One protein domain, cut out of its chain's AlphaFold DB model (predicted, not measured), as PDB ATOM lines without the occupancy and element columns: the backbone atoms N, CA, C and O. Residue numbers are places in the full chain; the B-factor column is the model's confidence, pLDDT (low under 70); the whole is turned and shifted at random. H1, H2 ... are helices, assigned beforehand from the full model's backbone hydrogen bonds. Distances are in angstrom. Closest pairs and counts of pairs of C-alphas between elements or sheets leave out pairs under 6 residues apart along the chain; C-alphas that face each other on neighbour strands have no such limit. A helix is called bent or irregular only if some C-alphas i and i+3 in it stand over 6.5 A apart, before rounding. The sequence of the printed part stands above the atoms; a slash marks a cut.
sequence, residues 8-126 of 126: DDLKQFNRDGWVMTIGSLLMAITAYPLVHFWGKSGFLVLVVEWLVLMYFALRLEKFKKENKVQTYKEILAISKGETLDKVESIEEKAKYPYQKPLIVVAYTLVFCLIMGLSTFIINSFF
ATOM      1  N   ASP A   8     -44.442  22.320 -17.766       83.06
ATOM      2  CA  ASP A   8     -43.639  23.119 -16.848       83.06
ATOM      3  C   ASP A   8     -42.521  22.317 -16.161       83.06
ATOM      4  O   ASP A   8     -41.395  22.816 -16.082       83.06
ATOM      5  N   ASP A   9     -42.756  21.057 -15.776       86.38
ATOM      6  CA  ASP A   9     -41.720  20.176 -15.214       86.38
ATOM      7  C   ASP A   9     -40.633  19.867 -16.258       86.38
ATOM      8  O   ASP A   9     -39.439  19.852 -15.954       86.38
ATOM      9  N   LEU A  10     -41.030  19.679 -17.524       86.19
ATOM     10  CA  LEU A  10     -40.100  19.479 -18.643       86.19
ATOM     11  C   LEU A  10     -39.254  20.725 -18.927       86.19
ATOM     12  O   LEU A  10     -38.042  20.621 -19.128       86.19
ATOM     13  N   LYS A  11     -39.867  21.915 -18.918       89.81
ATOM     14  CA  LYS A  11     -39.133  23.185 -19.052       89.81
ATOM     15  C   LYS A  11     -38.140  23.365 -17.910       89.81
ATOM     16  O   LYS A  11     -37.013  23.801 -18.141       89.81
ATOM     17  N   GLN A  12     -38.552  23.026 -16.690       91.00
ATOM     18  CA  GLN A  12     -37.698  23.078 -15.513       91.00
ATOM     19  C   GLN A  12     -36.505  22.127 -15.647       91.00
ATOM     20  O   GLN A  12     -35.371  22.560 -15.452       91.00
ATOM     21  N   PHE A  13     -36.751  20.882 -16.055       91.62
ATOM     22  CA  PHE A  13     -35.717  19.881 -16.309       91.62
ATOM     23  C   PHE A  13     -34.712  20.339 -17.373       91.62
ATOM     24  O   PHE A  13     -33.504  20.282 -17.148       91.62
ATOM     25  N   ASN A  14     -35.193  20.859 -18.508       92.31
ATOM     26  CA  ASN A  14     -34.322  21.367 -19.569       92.31
ATOM     27  C   ASN A  14     -33.474  22.555 -19.091       92.31
ATOM     28  O   ASN A  14     -32.272  22.603 -19.343       92.31
ATOM     29  N   ARG A  15     -34.078  23.496 -18.355       94.31
ATOM     30  CA  ARG A  15     -33.353  24.638 -17.782       94.31
ATOM     31  C   ARG A  15     -32.255  24.180 -16.827       94.31
ATOM     32  O   ARG A  15     -31.138  24.669 -16.927       94.31
ATOM     33  N   ASP A  16     -32.552  23.245 -15.931       94.62
ATOM     34  CA  ASP A  16     -31.564  22.720 -14.984       94.62
ATOM     35  C   ASP A  16     -30.424  21.981 -15.702       94.62
ATOM     36  O   ASP A  16     -29.263  22.129 -15.326       94.62
ATOM     37  N   GLY A  17     -30.733  21.252 -16.781       94.00
ATOM     38  CA  GLY A  17     -29.736  20.617 -17.646       94.00
ATOM     39  C   GLY A  17     -28.799  21.624 -18.319       94.00
ATOM     40  O   GLY A  17     -27.581  21.424 -18.341       94.00
ATOM     41  N   TRP A  18     -29.342  22.744 -18.804       95.31
ATOM     42  CA  TRP A  18     -28.545  23.844 -19.353       95.31
ATOM     43  C   TRP A  18     -27.688  24.531 -18.292       95.31
ATOM     44  O   TRP A  18     -26.506  24.766 -18.535       95.31
ATOM     45  N   VAL A  19     -28.248  24.797 -17.108       95.81
ATOM     46  CA  VAL A  19     -27.504  25.381 -15.981       95.81
ATOM     47  C   VAL A  19     -26.336  24.484 -15.580       95.81
ATOM     48  O   VAL A  19     -25.227  24.981 -15.417       95.81
ATOM     49  N   MET A  20     -26.542  23.168 -15.491       95.38
ATOM     50  CA  MET A  20     -25.453  22.231 -15.206       95.38
ATOM     51  C   MET A  20     -24.389  22.213 -16.296       95.38
ATOM     52  O   MET A  20     -23.203  22.233 -15.984       95.38
ATOM     53  N   THR A  21     -24.794  22.194 -17.567       94.88
ATOM     54  CA  THR A  21     -23.849  22.178 -18.691       94.88
ATOM     55  C   THR A  21     -22.978  23.432 -18.682       94.88
ATOM     56  O   THR A  21     -21.754  23.329 -18.625       94.88
ATOM     57  N   ILE A  22     -23.602  24.613 -18.658       95.75
ATOM     58  CA  ILE A  22     -22.899  25.901 -18.670       95.75
ATOM     59  C   ILE A  22     -22.052  26.063 -17.409       95.75
ATOM     60  O   ILE A  22     -20.880  26.411 -17.503       95.75
ATOM     61  N   GLY A  23     -22.619  25.769 -16.239       95.81
ATOM     62  CA  GLY A  23     -21.904  25.887 -14.976       95.81
ATOM     63  C   GLY A  23     -20.709  24.936 -14.890       95.81
ATOM     64  O   GLY A  23     -19.657  25.324 -14.405       95.81
ATOM     65  N   SER A  24     -20.803  23.730 -15.452       95.56
ATOM     66  CA  SER A  24     -19.653  22.824 -15.507       95.56
ATOM     67  C   SER A  24     -18.549  23.292 -16.460       95.56
ATOM     68  O   SER A  24     -17.372  23.128 -16.156       95.56
ATOM     69  N   LEU A  25     -18.905  23.920 -17.587       95.44
ATOM     70  CA  LEU A  25     -17.931  24.527 -18.497       95.44
ATOM     71  C   LEU A  25     -17.236  25.727 -17.844       95.44
ATOM     72  O   LEU A  25     -16.018  25.858 -17.944       95.44
ATOM     73  N   LEU A  26     -17.997  26.573 -17.143       95.25
ATOM     74  CA  LEU A  26     -17.452  27.683 -16.363       95.25
ATOM     75  C   LEU A  26     -16.493  27.178 -15.286       95.25
ATOM     76  O   LEU A  26     -15.369  27.673 -15.203       95.25
ATOM     77  N   MET A  27     -16.883  26.143 -14.545       95.19
ATOM     78  CA  MET A  27     -16.028  25.523 -13.538       95.19
ATOM     79  C   MET A  27     -14.734  24.972 -14.159       95.19
ATOM     80  O   MET A  27     -13.656  25.183 -13.612       95.19
ATOM     81  N   ALA A  28     -14.798  24.326 -15.331       94.88
ATOM     82  CA  ALA A  28     -13.610  23.824 -16.033       94.88
ATOM     83  C   ALA A  28     -12.629  24.949 -16.409       94.88
ATOM     84  O   ALA A  28     -11.418  24.808 -16.256       94.88
ATOM     85  N   ILE A  29     -13.145  26.078 -16.898       95.06
ATOM     86  CA  ILE A  29     -12.321  27.220 -17.308       95.06
ATOM     87  C   ILE A  29     -11.723  27.922 -16.082       95.06
ATOM     88  O   ILE A  29     -10.549  28.297 -16.104       95.06
ATOM     89  N   THR A  30     -12.514  28.091 -15.021       93.94
ATOM     90  CA  THR A  30     -12.156  28.899 -13.846       93.94
ATOM     91  C   THR A  30     -11.366  28.137 -12.779       93.94
ATOM     92  O   THR A  30     -10.659  28.771 -11.995       93.94
ATOM     93  N   ALA A  31     -11.408  26.798 -12.780       92.25
ATOM     94  CA  ALA A  31     -10.737  25.942 -11.799       92.25
ATOM     95  C   ALA A  31      -9.261  26.290 -11.586       92.25
ATOM     96  O   ALA A  31      -8.828  26.533 -10.459       92.25
ATOM     97  N   TYR A  32      -8.480  26.335 -12.662       92.12
ATOM     98  CA  TYR A  32      -7.059  26.649 -12.561       92.12
ATOM     99  C   TYR A  32      -6.774  28.108 -12.170       92.12
ATOM    100  O   TYR A  32      -6.062  28.302 -11.184       92.12
ATOM    101  N   PRO A  33      -7.323  29.138 -12.853       91.88
ATOM    102  CA  PRO A  33      -7.043  30.528 -12.490       91.88
ATOM    103  C   PRO A  33      -7.445  30.863 -11.052       91.88
ATOM    104  O   PRO A  33      -6.705  31.572 -10.376       91.88
ATOM    105  N   LEU A  34      -8.565  30.333 -10.549       92.56
ATOM    106  CA  LEU A  34      -8.976  30.569  -9.162       92.56
ATOM    107  C   LEU A  34      -7.912  30.081  -8.175       92.56
ATOM    108  O   LEU A  34      -7.513  30.824  -7.283       92.56
ATOM    109  N   VAL A  35      -7.404  28.861  -8.347       91.25
ATOM    110  CA  VAL A  35      -6.367  28.324  -7.455       91.25
ATOM    111  C   VAL A  35      -5.019  29.009  -7.683       91.25
ATOM    112  O   VAL A  35      -4.305  29.260  -6.717       91.25
ATOM    113  N   HIS A  36      -4.676  29.343  -8.927       91.50
ATOM    114  CA  HIS A  36      -3.410  29.987  -9.269       91.50
ATOM    115  C   HIS A  36      -3.298  31.397  -8.666       91.50
ATOM    116  O   HIS A  36      -2.317  31.698  -7.992       91.50
ATOM    117  N   PHE A  37      -4.318  32.245  -8.841       90.88
ATOM    118  CA  PHE A  37      -4.273  33.634  -8.373       90.88
ATOM    119  C   PHE A  37      -4.661  33.795  -6.897       90.88
ATOM    120  O   PHE A  37      -4.122  34.666  -6.219       90.88
ATOM    121  N   TRP A  38      -5.614  33.004  -6.388       89.88
ATOM    122  CA  TRP A  38      -6.148  33.163  -5.024       89.88
ATOM    123  C   TRP A  38      -5.660  32.075  -4.050       89.88
ATOM    124  O   TRP A  38      -5.978  32.107  -2.859       89.88
ATOM    125  N   GLY A  39      -4.880  31.091  -4.506       88.94
ATOM    126  CA  GLY A  39      -4.343  30.034  -3.650       88.94
ATOM    127  C   GLY A  39      -5.441  29.267  -2.902       88.94
ATOM    128  O   GLY A  39      -6.387  28.744  -3.493       88.94
ATOM    129  N   LYS A  40      -5.336  29.208  -1.566       89.38
ATOM    130  CA  LYS A  40      -6.282  28.466  -0.708       89.38
ATOM    131  C   LYS A  40      -7.703  29.041  -0.727       89.38
ATOM    132  O   LYS A  40      -8.655  28.272  -0.624       89.38
ATOM    133  N   SER A  41      -7.867  30.361  -0.849       90.81
ATOM    134  CA  SER A  41      -9.206  30.962  -0.928       90.81
ATOM    135  C   SER A  41      -9.865  30.682  -2.279       90.81
ATOM    136  O   SER A  41     -11.073  30.472  -2.323       90.81
ATOM    137  N   GLY A  42      -9.083  30.557  -3.357       91.75
ATOM    138  CA  GLY A  42      -9.573  30.110  -4.663       91.75
ATOM    139  C   GLY A  42     -10.192  28.713  -4.618       91.75
ATOM    140  O   GLY A  42     -11.258  28.482  -5.184       91.75
ATOM    141  N   PHE A  43      -9.590  27.796  -3.855       91.19
ATOM    142  CA  PHE A  43     -10.161  26.465  -3.643       91.19
ATOM    143  C   PHE A  43     -11.518  26.503  -2.920       91.19
ATOM    144  O   PHE A  43     -12.424  25.758  -3.285       91.19
ATOM    145  N   LEU A  44     -11.699  27.391  -1.933       93.81
ATOM    146  CA  LEU A  44     -12.998  27.557  -1.265       93.81
ATOM    147  C   LEU A  44     -14.089  28.004  -2.245       93.81
ATOM    148  O   LEU A  44     -15.198  27.474  -2.196       93.81
ATOM    149  N   VAL A  45     -13.770  28.926  -3.159       93.88
ATOM    150  CA  VAL A  45     -14.706  29.373  -4.203       93.88
ATOM    151  C   VAL A  45     -15.117  28.205  -5.103       93.88
ATOM    152  O   VAL A  45     -16.305  28.033  -5.370       93.88
ATOM    153  N   LEU A  46     -14.173  27.340  -5.484       94.12
ATOM    154  CA  LEU A  46     -14.469  26.153  -6.295       94.12
ATOM    155  C   LEU A  46     -15.370  25.144  -5.590       94.12
ATOM    156  O   LEU A  46     -16.252  24.564  -6.218       94.12
ATOM    157  N   VAL A  47     -15.175  24.933  -4.287       94.81
ATOM    158  CA  VAL A  47     -16.057  24.055  -3.506       94.81
ATOM    159  C   VAL A  47     -17.480  24.614  -3.482       94.81
ATOM    160  O   VAL A  47     -18.436  23.853  -3.628       94.81
ATOM    161  N   VAL A  48     -17.640  25.933  -3.342       95.06
ATOM    162  CA  VAL A  48     -18.960  26.578  -3.383       95.06
ATOM    163  C   VAL A  48     -19.613  26.416  -4.758       95.06
ATOM    164  O   VAL A  48     -20.775  26.016  -4.828       95.06
ATOM    165  N   GLU A  49     -18.882  26.656  -5.846       93.94
ATOM    166  CA  GLU A  49     -19.384  26.452  -7.213       93.94
ATOM    167  C   GLU A  49     -19.808  24.994  -7.447       93.94
ATOM    168  O   GLU A  49     -20.904  24.722  -7.947       93.94
ATOM    169  N   TRP A  50     -18.994  24.041  -6.987       95.06
ATOM    170  CA  TRP A  50     -19.309  22.619  -7.056       95.06
ATOM    171  C   TRP A  50     -20.596  22.262  -6.301       95.06
ATOM    172  O   TRP A  50     -21.432  21.521  -6.820       95.06
ATOM    173  N   LEU A  51     -20.800  22.811  -5.098       96.69
ATOM    174  CA  LEU A  51     -22.022  22.587  -4.317       96.69
ATOM    175  C   LEU A  51     -23.271  23.097  -5.046       96.69
ATOM    176  O   LEU A  51     -24.311  22.433  -5.021       96.69
ATOM    177  N   VAL A  52     -23.169  24.239  -5.735       95.25
ATOM    178  CA  VAL A  52     -24.260  24.771  -6.564       95.25
ATOM    179  C   VAL A  52     -24.590  23.800  -7.697       95.25
ATOM    180  O   VAL A  52     -25.757  23.453  -7.880       95.25
ATOM    181  N   LEU A  53     -23.587  23.296  -8.421       95.69
ATOM    182  CA  LEU A  53     -23.807  22.297  -9.473       95.69
ATOM    183  C   LEU A  53     -24.429  21.014  -8.923       95.69
ATOM    184  O   LEU A  53     -25.329  20.444  -9.546       95.69
ATOM    185  N   MET A  54     -24.002  20.585  -7.736       95.88
ATOM    186  CA  MET A  54     -24.521  19.380  -7.107       95.88
ATOM    187  C   MET A  54     -26.003  19.515  -6.734       95.88
ATOM    188  O   MET A  54     -26.767  18.563  -6.903       95.88
ATOM    189  N   TYR A  55     -26.449  20.700  -6.311       95.81
ATOM    190  CA  TYR A  55     -27.872  20.974  -6.093       95.81
ATOM    191  C   TYR A  55     -28.707  20.741  -7.365       95.81
ATOM    192  O   TYR A  55     -29.726  20.044  -7.320       95.81
ATOM    193  N   PHE A  56     -28.259  21.253  -8.518       95.19
ATOM    194  CA  PHE A  56     -28.946  21.016  -9.794       95.19
ATOM    195  C   PHE A  56     -28.869  19.548 -10.231       95.19
ATOM    196  O   PHE A  56     -29.870  19.001 -10.699       95.19
ATOM    197  N   ALA A  57     -27.738  18.876  -9.999       93.69
ATOM    198  CA  ALA A  57     -27.573  17.453 -10.292       93.69
ATOM    199  C   ALA A  57     -28.590  16.594  -9.538       93.69
ATOM    200  O   ALA A  57     -29.276  15.763 -10.135       93.69
ATOM    201  N   LEU A  58     -28.752  16.839  -8.235       95.25
ATOM    202  CA  LEU A  58     -29.731  16.134  -7.409       95.25
ATOM    203  C   LEU A  58     -31.164  16.373  -7.892       95.25
ATOM    204  O   LEU A  58     -31.980  15.450  -7.872       95.25
ATOM    205  N   ARG A  59     -31.471  17.583  -8.368       93.56
ATOM    206  CA  ARG A  59     -32.789  17.911  -8.919       93.56
ATOM    207  C   ARG A  59     -33.064  17.200 -10.248       93.56
ATOM    208  O   ARG A  59     -34.153  16.648 -10.409       93.56
ATOM    209  N   LEU A  60     -32.080  17.110 -11.147       93.38
ATOM    210  CA  LEU A  60     -32.191  16.300 -12.369       93.38
ATOM    211  C   LEU A  60     -32.355  14.807 -12.055       93.38
ATOM    212  O   LEU A  60     -33.174  14.128 -12.675       93.38
ATOM    213  N   GLU A  61     -31.601  14.278 -11.089       92.56
ATOM    214  CA  GLU A  61     -31.732  12.883 -10.649       92.56
ATOM    215  C   GLU A  61     -33.110  12.598 -10.048       92.56
ATOM    216  O   GLU A  61     -33.703  11.553 -10.326       92.56
ATOM    217  N   LYS A  62     -33.653  13.531  -9.260       92.12
ATOM    218  CA  LYS A  62     -35.000  13.421  -8.697       92.12
ATOM    219  C   LYS A  62     -36.056  13.337  -9.803       92.12
ATOM    220  O   LYS A  62     -36.836  12.387  -9.806       92.12
ATOM    221  N   PHE A  63     -36.006  14.236 -10.789       90.50
ATOM    222  CA  PHE A  63     -36.915  14.209 -11.940       90.50
ATOM    223  C   PHE A  63     -36.835  12.884 -12.716       90.50
ATOM    224  O   PHE A  63     -37.863  12.286 -13.045       90.50
ATOM    225  N   LYS A  64     -35.619  12.384 -12.979       89.50
ATOM    226  CA  LYS A  64     -35.405  11.103 -13.676       89.50
ATOM    227  C   LYS A  64     -36.003   9.920 -12.913       89.50
ATOM    228  O   LYS A  64     -36.642   9.058 -13.517       89.50
ATOM    229  N   LYS A  65     -35.837   9.888 -11.586       89.19
ATOM    230  CA  LYS A  65     -36.394   8.835 -10.720       89.19
ATOM    231  C   LYS A  65     -37.920   8.866 -10.674       89.19
ATOM    232  O   LYS A  65     -38.542   7.816 -10.810       89.19
ATOM    233  N   GLU A  66     -38.513  10.047 -10.519       88.31
ATOM    234  CA  GLU A  66     -39.971  10.222 -10.448       88.31
ATOM    235  C   GLU A  66     -40.663   9.800 -11.748       88.31
ATOM    236  O   GLU A  66     -41.693   9.123 -11.716       88.31
ATOM    237  N   ASN A  67     -40.049  10.111 -12.891       84.88
ATOM    238  CA  ASN A  67     -40.583   9.778 -14.211       84.88
ATOM    239  C   ASN A  67     -40.102   8.419 -14.753       84.88
ATOM    240  O   ASN A  67     -40.524   8.007 -15.831       84.88
ATOM    241  N   LYS A  68     -39.255   7.696 -14.002       85.88
ATOM    242  CA  LYS A  68     -38.641   6.413 -14.397       85.88
ATOM    243  C   LYS A  68     -37.969   6.468 -15.777       85.88
ATOM    244  O   LYS A  68     -38.066   5.509 -16.540       85.88
ATOM    245  N   VAL A  69     -37.288   7.576 -16.070       85.75
ATOM    246  CA  VAL A  69     -36.556   7.790 -17.325       85.75
ATOM    247  C   VAL A  69     -35.060   7.847 -17.092       85.75
ATOM    248  O   VAL A  69     -34.584   8.446 -16.127       85.75
ATOM    249  N   GLN A  70     -34.312   7.219 -17.990       82.19
ATOM    250  CA  GLN A  70     -32.857   7.183 -17.954       82.19
ATOM    251  C   GLN A  70     -32.230   7.476 -19.311       82.19
ATOM    252  O   GLN A  70     -31.176   8.112 -19.351       82.19
ATOM    253  N   THR A  71     -32.849   7.035 -20.406       86.44
ATOM    254  CA  THR A  71     -32.260   7.181 -21.740       86.44
ATOM    255  C   THR A  71     -32.733   8.448 -22.441       86.44
ATOM    256  O   THR A  71     -33.795   9.001 -22.150       86.44
ATOM    257  N   TYR A  72     -31.941   8.923 -23.403       84.12
ATOM    258  CA  TYR A  72     -32.307  10.092 -24.202       84.12
ATOM    259  C   TYR A  72     -33.624   9.878 -24.957       84.12
ATOM    260  O   TYR A  72     -34.469  10.770 -24.980       84.12
ATOM    261  N   LYS A  73     -33.839   8.680 -25.519       85.69
ATOM    262  CA  LYS A  73     -35.099   8.348 -26.191       85.69
ATOM    263  C   LYS A  73     -36.292   8.382 -25.240       85.69
ATOM    264  O   LYS A  73     -37.342   8.881 -25.625       85.69
ATOM    265  N   GLU A  74     -36.137   7.904 -24.003       87.25
ATOM    266  CA  GLU A  74     -37.191   7.987 -22.985       87.25
ATOM    267  C   GLU A  74     -37.541   9.447 -22.659       87.25
ATOM    268  O   GLU A  74     -38.717   9.801 -22.607       87.25
ATOM    269  N   ILE A  75     -36.534  10.313 -22.507       85.81
ATOM    270  CA  ILE A  75     -36.730  11.752 -22.271       85.81
ATOM    271  C   ILE A  75     -37.414  12.416 -23.477       85.81
ATOM    272  O   ILE A  75     -38.336  13.215 -23.305       85.81
ATOM    273  N   LEU A  76     -36.998  12.072 -24.699       87.44
ATOM    274  CA  LEU A  76     -37.572  12.608 -25.931       87.44
ATOM    275  C   LEU A  76     -39.035  12.184 -26.113       87.44
ATOM    276  O   LEU A  76     -39.861  13.018 -26.475       87.44
ATOM    277  N   ALA A  77     -39.356  10.918 -25.839       86.44
ATOM    278  CA  ALA A  77     -40.722  10.410 -25.897       86.44
ATOM    279  C   ALA A  77     -41.623  11.173 -24.919       86.44
ATOM    280  O   ALA A  77     -42.657  11.700 -25.328       86.44
ATOM    281  N   ILE A  78     -41.177  11.358 -23.667       83.88
ATOM    282  CA  ILE A  78     -41.912  12.162 -22.680       83.88
ATOM    283  C   ILE A  78     -42.113  13.603 -23.160       83.88
ATOM    284  O   ILE A  78     -43.209  14.140 -23.017       83.88
ATOM    285  N   SER A  79     -41.087  14.222 -23.748       82.12
ATOM    286  CA  SER A  79     -41.175  15.588 -24.281       82.12
ATOM    287  C   SER A  79     -42.228  15.725 -25.390       82.12
ATOM    288  O   SER A  79     -42.899  16.750 -25.493       82.12
ATOM    289  N   LYS A  80     -42.425  14.668 -26.186       83.50
ATOM    290  CA  LYS A  80     -43.457  14.595 -27.231       83.50
ATOM    291  C   LYS A  80     -44.841  14.179 -26.714       83.50
ATOM    292  O   LYS A  80     -45.786  14.146 -27.493       83.50
ATOM    293  N   GLY A  81     -44.977  13.863 -25.425       80.50
ATOM    294  CA  GLY A  81     -46.203  13.288 -24.861       80.50
ATOM    295  C   GLY A  81     -46.436  11.823 -25.255       80.50
ATOM    296  O   GLY A  81     -47.528  11.295 -25.047       80.50
ATOM    297  N   GLU A  82     -45.419  11.161 -25.803       82.50
ATOM    298  CA  GLU A  82     -45.443   9.772 -26.249       82.50
ATOM    299  C   GLU A  82     -44.815   8.848 -25.192       82.50
ATOM    300  O   GLU A  82     -44.093   9.267 -24.284       82.50
ATOM    301  N   THR A  83     -45.068   7.546 -25.308       76.81
ATOM    302  CA  THR A  83     -44.354   6.537 -24.519       76.81
ATOM    303  C   THR A  83     -43.742   5.511 -25.447       76.81
ATOM    304  O   THR A  83     -44.440   5.024 -26.330       76.81
ATOM    305  N   LEU A  84     -42.484   5.146 -25.203       79.25
ATOM    306  CA  LEU A  84     -41.838   4.042 -25.911       79.25
ATOM    307  C   LEU A  84     -42.628   2.746 -25.716       79.25
ATOM    308  O   LEU A  84     -43.170   2.494 -24.628       79.25
ATOM    309  N   ASP A  85     -42.648   1.918 -26.758       84.88
ATOM    310  CA  ASP A  85     -43.191   0.573 -26.656       84.88
ATOM    311  C   ASP A  85     -42.354  -0.266 -25.673       84.88
ATOM    312  O   ASP A  85     -41.179   0.015 -25.408       84.88
ATOM    313  N   LYS A  86     -42.952  -1.304 -25.082       82.94
ATOM    314  CA  LYS A  86     -42.297  -2.126 -24.051       82.94
ATOM    315  C   LYS A  86     -41.001  -2.750 -24.561       82.94
ATOM    316  O   LYS A  86     -40.020  -2.778 -23.822       82.94
ATOM    317  N   VAL A  87     -41.004  -3.231 -25.804       86.06
ATOM    318  CA  VAL A  87     -39.832  -3.844 -26.444       86.06
ATOM    319  C   VAL A  87     -38.719  -2.811 -26.616       86.06
ATOM    320  O   VAL A  87     -37.588  -3.060 -26.208       86.06
ATOM    321  N   GLU A  88     -39.054  -1.616 -27.106       86.25
ATOM    322  CA  GLU A  88     -38.082  -0.539 -27.319       86.25
ATOM    323  C   GLU A  88     -37.499  -0.013 -25.993       86.25
ATOM    324  O   GLU A  88     -36.297   0.223 -25.887       86.25
ATOM    325  N   SER A  89     -38.310   0.096 -24.932       85.31
ATOM    326  CA  SER A  89     -37.815   0.469 -23.595       85.31
ATOM    327  C   SER A  89     -36.847  -0.569 -23.019       85.31
ATOM    328  O   SER A  89     -35.871  -0.196 -22.368       85.31
ATOM    329  N   ILE A  90     -37.091  -1.866 -23.245       87.19
ATOM    330  CA  ILE A  90     -36.171  -2.932 -22.818       87.19
ATOM    331  C   ILE A  90     -34.858  -2.834 -23.593       87.19
ATOM    332  O   ILE A  90     -33.792  -2.902 -22.981       87.19
ATOM    333  N   GLU A  91     -34.928  -2.632 -24.909       90.00
ATOM    334  CA  GLU A  91     -33.744  -2.487 -25.752       90.00
ATOM    335  C   GLU A  91     -32.887  -1.300 -25.299       90.00
ATOM    336  O   GLU A  91     -31.703  -1.461 -25.022       90.00
ATOM    337  N   GLU A  92     -33.478  -0.117 -25.127       88.88
ATOM    338  CA  GLU A  92     -32.747   1.075 -24.682       88.88
ATOM    339  C   GLU A  92     -32.133   0.900 -23.283       88.88
ATOM    340  O   GLU A  92     -30.993   1.307 -23.043       88.88
ATOM    341  N   LYS A  93     -32.829   0.219 -22.367       87.62
ATOM    342  CA  LYS A  93     -32.277  -0.123 -21.047       87.62
ATOM    343  C   LYS A  93     -31.130  -1.118 -21.121       87.62
ATOM    344  O   LYS A  93     -30.219  -1.021 -20.305       87.62
ATOM    345  N   ALA A  94     -31.137  -2.035 -22.086       89.81
ATOM    346  CA  ALA A  94     -30.009  -2.928 -22.329       89.81
ATOM    347  C   ALA A  94     -28.786  -2.170 -22.876       89.81
ATOM    348  O   ALA A  94     -27.654  -2.584 -22.629       89.81
ATOM    349  N   LYS A  95     -28.996  -1.036 -23.564       90.06
ATOM    350  CA  LYS A  95     -27.910  -0.186 -24.076       90.06
ATOM    351  C   LYS A  95     -27.266   0.707 -23.017       90.06
ATOM    352  O   LYS A  95     -26.068   0.994 -23.049       90.06
ATOM    353  N   TYR A  96     -28.070   1.150 -22.060       88.12
ATOM    354  CA  TYR A  96     -27.668   2.119 -21.048       88.12
ATOM    355  C   TYR A  96     -26.383   1.765 -20.254       88.12
ATOM    356  O   TYR A  96     -25.566   2.668 -20.051       88.12
ATOM    357  N   PRO A  97     -26.126   0.500 -19.849       90.75
ATOM    358  CA  PRO A  97     -24.939   0.126 -19.078       90.75
ATOM    359  C   PRO A  97     -23.603   0.432 -19.754       90.75
ATOM    360  O   PRO A  97     -22.649   0.739 -19.047       90.75
ATOM    361  N   TYR A  98     -23.518   0.380 -21.088       90.12
ATOM    362  CA  TYR A  98     -22.290   0.728 -21.815       90.12
ATOM    363  C   TYR A  98     -22.294   2.176 -22.319       90.12
ATOM    364  O   TYR A  98     -21.238   2.802 -22.398       90.12
ATOM    365  N   GLN A  99     -23.466   2.751 -22.611       90.19
ATOM    366  CA  GLN A  99     -23.568   4.160 -23.004       90.19
ATOM    367  C   GLN A  99     -23.183   5.096 -21.857       90.19
ATOM    368  O   GLN A  99     -22.467   6.070 -22.066       90.19
ATOM    369  N   LYS A 100     -23.623   4.796 -20.631       90.00
ATOM    370  CA  LYS A 100     -23.353   5.627 -19.455       90.00
ATOM    371  C   LYS A 100     -21.853   5.838 -19.188       90.00
ATOM    372  O   LYS A 100     -21.452   6.999 -19.118       90.00
ATOM    373  N   PRO A 101     -21.012   4.794 -19.043       94.75
ATOM    374  CA  PRO A 101     -19.584   4.992 -18.818       94.75
ATOM    375  C   PRO A 101     -18.915   5.685 -20.007       94.75
ATOM    376  O   PRO A 101     -18.078   6.552 -19.787       94.75
ATOM    377  N   LEU A 102     -19.324   5.388 -21.246       95.00
ATOM    378  CA  LEU A 102     -18.786   6.055 -22.433       95.00
ATOM    379  C   LEU A 102     -19.055   7.566 -22.404       95.00
ATOM    380  O   LEU A 102     -18.136   8.351 -22.623       95.00
ATOM    381  N   ILE A 103     -20.281   7.980 -22.068       92.88
ATOM    382  CA  ILE A 103     -20.643   9.397 -21.914       92.88
ATOM    383  C   ILE A 103     -19.811  10.050 -20.805       92.88
ATOM    384  O   ILE A 103     -19.298  11.148 -21.001       92.88
ATOM    385  N   VAL A 104     -19.640   9.379 -19.662       94.50
ATOM    386  CA  VAL A 104     -18.834   9.900 -18.544       94.50
ATOM    387  C   VAL A 104     -17.369  10.072 -18.950       94.50
ATOM    388  O   VAL A 104     -16.779  11.108 -18.650       94.50
ATOM    389  N   VAL A 105     -16.786   9.104 -19.662       97.00
ATOM    390  CA  VAL A 105     -15.403   9.184 -20.153       97.00
ATOM    391  C   VAL A 105     -15.254  10.321 -21.159       97.00
ATOM    392  O   VAL A 105     -14.363  11.150 -21.000       97.00
ATOM    393  N   ALA A 106     -16.142  10.409 -22.151       96.38
ATOM    394  CA  ALA A 106     -16.111  11.474 -23.149       96.38
ATOM    395  C   ALA A 106     -16.233  12.860 -22.498       96.38
ATOM    396  O   ALA A 106     -15.445  13.757 -22.789       96.38
ATOM    397  N   TYR A 107     -17.173  13.014 -21.565       95.38
ATOM    398  CA  TYR A 107     -17.355  14.248 -20.810       95.38
ATOM    399  C   TYR A 107     -16.110  14.610 -19.990       95.38
ATOM    400  O   TYR A 107     -15.649  15.747 -20.041       95.38
ATOM    401  N   THR A 108     -15.521  13.636 -19.291       95.62
ATOM    402  CA  THR A 108     -14.302  13.841 -18.492       95.62
ATOM    403  C   THR A 108     -13.123  14.254 -19.371       95.62
ATOM    404  O   THR A 108     -12.391  15.171 -19.012       95.62
ATOM    405  N   LEU A 109     -12.955  13.636 -20.545       97.56
ATOM    406  CA  LEU A 109     -11.906  14.014 -21.493       97.56
ATOM    407  C   LEU A 109     -12.072  15.461 -21.964       97.56
ATOM    408  O   LEU A 109     -11.110  16.221 -21.921       97.56
ATOM    409  N   VAL A 110     -13.284  15.865 -22.356       96.56
ATOM    410  CA  VAL A 110     -13.565  17.250 -22.768       96.56
ATOM    411  C   VAL A 110     -13.306  18.227 -21.620       96.56
ATOM    412  O   VAL A 110     -12.660  19.252 -21.826       96.56
ATOM    413  N   PHE A 111     -13.745  17.899 -20.405       96.12
ATOM    414  CA  PHE A 111     -13.513  18.719 -19.217       96.12
ATOM    415  C   PHE A 111     -12.012  18.905 -18.937       96.12
ATOM    416  O   PHE A 111     -11.546  20.033 -18.776       96.12
ATOM    417  N   CYS A 112     -11.236  17.818 -18.966       95.81
ATOM    418  CA  CYS A 112      -9.783  17.855 -18.801       95.81
ATOM    419  C   CYS A 112      -9.085  18.646 -19.913       95.81
ATOM    420  O   CYS A 112      -8.136  19.371 -19.630       95.81
ATOM    421  N   LEU A 113      -9.549  18.543 -21.164       96.81
ATOM    422  CA  LEU A 113      -9.012  19.331 -22.274       96.81
ATOM    423  C   LEU A 113      -9.243  20.830 -22.057       96.81
ATOM    424  O   LEU A 113      -8.316  21.615 -22.232       96.81
ATOM    425  N   ILE A 114     -10.443  21.232 -21.630       96.75
ATOM    426  CA  ILE A 114     -10.765  22.638 -21.343       96.75
ATOM    427  C   ILE A 114      -9.908  23.163 -20.189       96.75
ATOM    428  O   ILE A 114      -9.309  24.233 -20.308       96.75
ATOM    429  N   MET A 115      -9.800  22.399 -19.099       95.06
ATOM    430  CA  MET A 115      -8.911  22.743 -17.989       95.06
ATOM    431  C   MET A 115      -7.456  22.868 -18.453       95.06
ATOM    432  O   MET A 115      -6.794  23.847 -18.123       95.06
ATOM    433  N   GLY A 116      -6.966  21.911 -19.245       95.06
ATOM    434  CA  GLY A 116      -5.612  21.910 -19.797       95.06
ATOM    435  C   GLY A 116      -5.333  23.148 -20.647       95.06
ATOM    436  O   GLY A 116      -4.324  23.820 -20.442       95.06
ATOM    437  N   LEU A 117      -6.261  23.516 -21.532       95.62
ATOM    438  CA  LEU A 117      -6.174  24.743 -22.323       95.62
ATOM    439  C   LEU A 117      -6.167  25.994 -21.440       95.62
ATOM    440  O   LEU A 117      -5.338  26.872 -21.654       95.62
ATOM    441  N   SER A 118      -7.030  26.054 -20.422       94.00
ATOM    442  CA  SER A 118      -7.035  27.154 -19.446       94.00
ATOM    443  C   SER A 118      -5.670  27.286 -18.757       94.00
ATOM    444  O   SER A 118      -5.098  28.375 -18.719       94.00
ATOM    445  N   THR A 119      -5.086  26.168 -18.311       94.00
ATOM    446  CA  THR A 119      -3.758  26.162 -17.671       94.00
ATOM    447  C   THR A 119      -2.652  26.624 -18.615       94.00
ATOM    448  O   THR A 119      -1.801  27.419 -18.224       94.00
ATOM    449  N   PHE A 120      -2.680  26.164 -19.870       94.81
ATOM    450  CA  PHE A 120      -1.698  26.532 -20.882       94.81
ATOM    451  C   PHE A 120      -1.761  28.025 -21.199       94.81
ATOM    452  O   PHE A 120      -0.724  28.681 -21.254       94.81
ATOM    453  N   ILE A 121      -2.971  28.568 -21.362       94.06
ATOM    454  CA  ILE A 121      -3.186  29.992 -21.620       94.06
ATOM    455  C   ILE A 121      -2.645  30.812 -20.449       94.06
ATOM    456  O   ILE A 121      -1.834  31.705 -20.660       94.06
ATOM    457  N   ILE A 122      -3.033  30.493 -19.215       93.44
ATOM    458  CA  ILE A 122      -2.636  31.291 -18.049       93.44
ATOM    459  C   ILE A 122      -1.120  31.309 -17.881       93.44
ATOM    460  O   ILE A 122      -0.556  32.390 -17.811       93.44
ATOM    461  N   ASN A 123      -0.461  30.150 -17.947       91.88
ATOM    462  CA  ASN A 123       0.997  30.067 -17.812       91.88
ATOM    463  C   ASN A 123       1.772  30.669 -18.997       91.88
ATOM    464  O   ASN A 123       2.977  30.876 -18.896       91.88
ATOM    465  N   SER A 124       1.122  30.881 -20.147       91.38
ATOM    466  CA  SER A 124       1.758  31.513 -21.311       91.38
ATOM    467  C   SER A 124       1.684  33.040 -21.264       91.38
ATOM    468  O   SER A 124       2.504  33.701 -21.896       91.38
ATOM    469  N   PHE A 125       0.689  33.604 -20.570       86.62
ATOM    470  CA  PHE A 125       0.416  35.046 -20.552       86.62
ATOM    471  C   PHE A 125       0.710  35.730 -19.207       86.62
ATOM    472  O   PHE A 125       0.888  36.948 -19.201       86.62
ATOM    473  N   PHE A 126       0.752  34.984 -18.100       80.94
ATOM    474  CA  PHE A 126       1.005  35.470 -16.739       80.94
ATOM    475  C   PHE A 126       2.163  34.697 -16.107       80.94
ATOM    476  O   PHE A 126       2.948  35.348 -15.381       80.94
TER     477      PHE A 126
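What this domain is: This is residues 8 to 126 of the 126 residues of the protein "Transcriptional regulator" of Streptococcus uberis (UniProt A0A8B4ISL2). A long helix, H1, runs out as H1a and folds back on itself as H1b, the two arms side by side, and a third long helical arm, H3b, meets H1a near the turn of H1 as an open V. The short helix H2 and the arm H3a sit at the wide end of the V, with H2 between the H1 arms and H3a. The 119 printed residues have three named helices in the order H1, H2, H3 and no named strand; the class is all helix. The outline is a rod spanning 57 by 28 by 19 A, and the whole is loose, with a radius of gyration of the C-alphas of 18.0 A.

How they stand to each other: By its hydrogen bonds H1, residues 8 to 67, was assigned as one helix, but it is bent, with C-alphas 37 and 40 lying 9.5 A apart; its arms are H1a, residues 8 to 37, and H1b, residues 40 to 67. H1a is irregular, with C-alphas 29 and 32 lying 7.1 A apart, and has a kink of 41 degrees near residue 30. H1a and H1b touch, closest at the C-alphas of Leu 34 and Gly 42, 4.6 A apart, and run opposite ways at a shallow tilt of 19 degrees. H2, residues 72 to 79, is near H1b, with 5 pairs of C-alphas within 10 A. H3, residues 86 to 125, was also assigned as one helix by its hydrogen bonds but is bent, with C-alphas 94 and 97 lying 6.8 A apart; its arms H3a, residues 86 to 94, and H3b, residues 97 to 125, stand at a steep tilt of 48 degrees. H2 and H3a are close but not clearly touching, their closest C-alphas being those of Glu 74 and Ser 89, 7.6 A apart. H3b touches H1a with residues 111 to 122 alone, closest at the C-alphas of Ala 28 and Met 115, 5.2 A apart, and they run the same way at a steep tilt of 39 degrees. H1b and H3b are apart. Every O i to N i+4 pair is within hydrogen-bond range in H1b, H2 and H3a, against 24 of 26 in H1a and 24 of 25 in H3b.

Where its parts are: H1a begins at C-alpha 8, (-43.639, 23.119, -16.848), and is 41.6 A long. H1b is 41.3 A long and ends at C-alpha 67, (-40.583, 9.778, -14.211). H3b is 43.2 A long and ends at C-alpha 125, (0.416, 35.046, -20.552).

The domain as a whole: The two C-alphas farthest apart are those of Lys 86 and Phe 126, at 57.8 A. Residues 101 to 109, which belong to H3, stand free. The printed part has no cut; the link from H1 to H2 is tight and that from H2 to H3 is short. The mean pLDDT of the printed part is 91.1, and no printed residue is under 70.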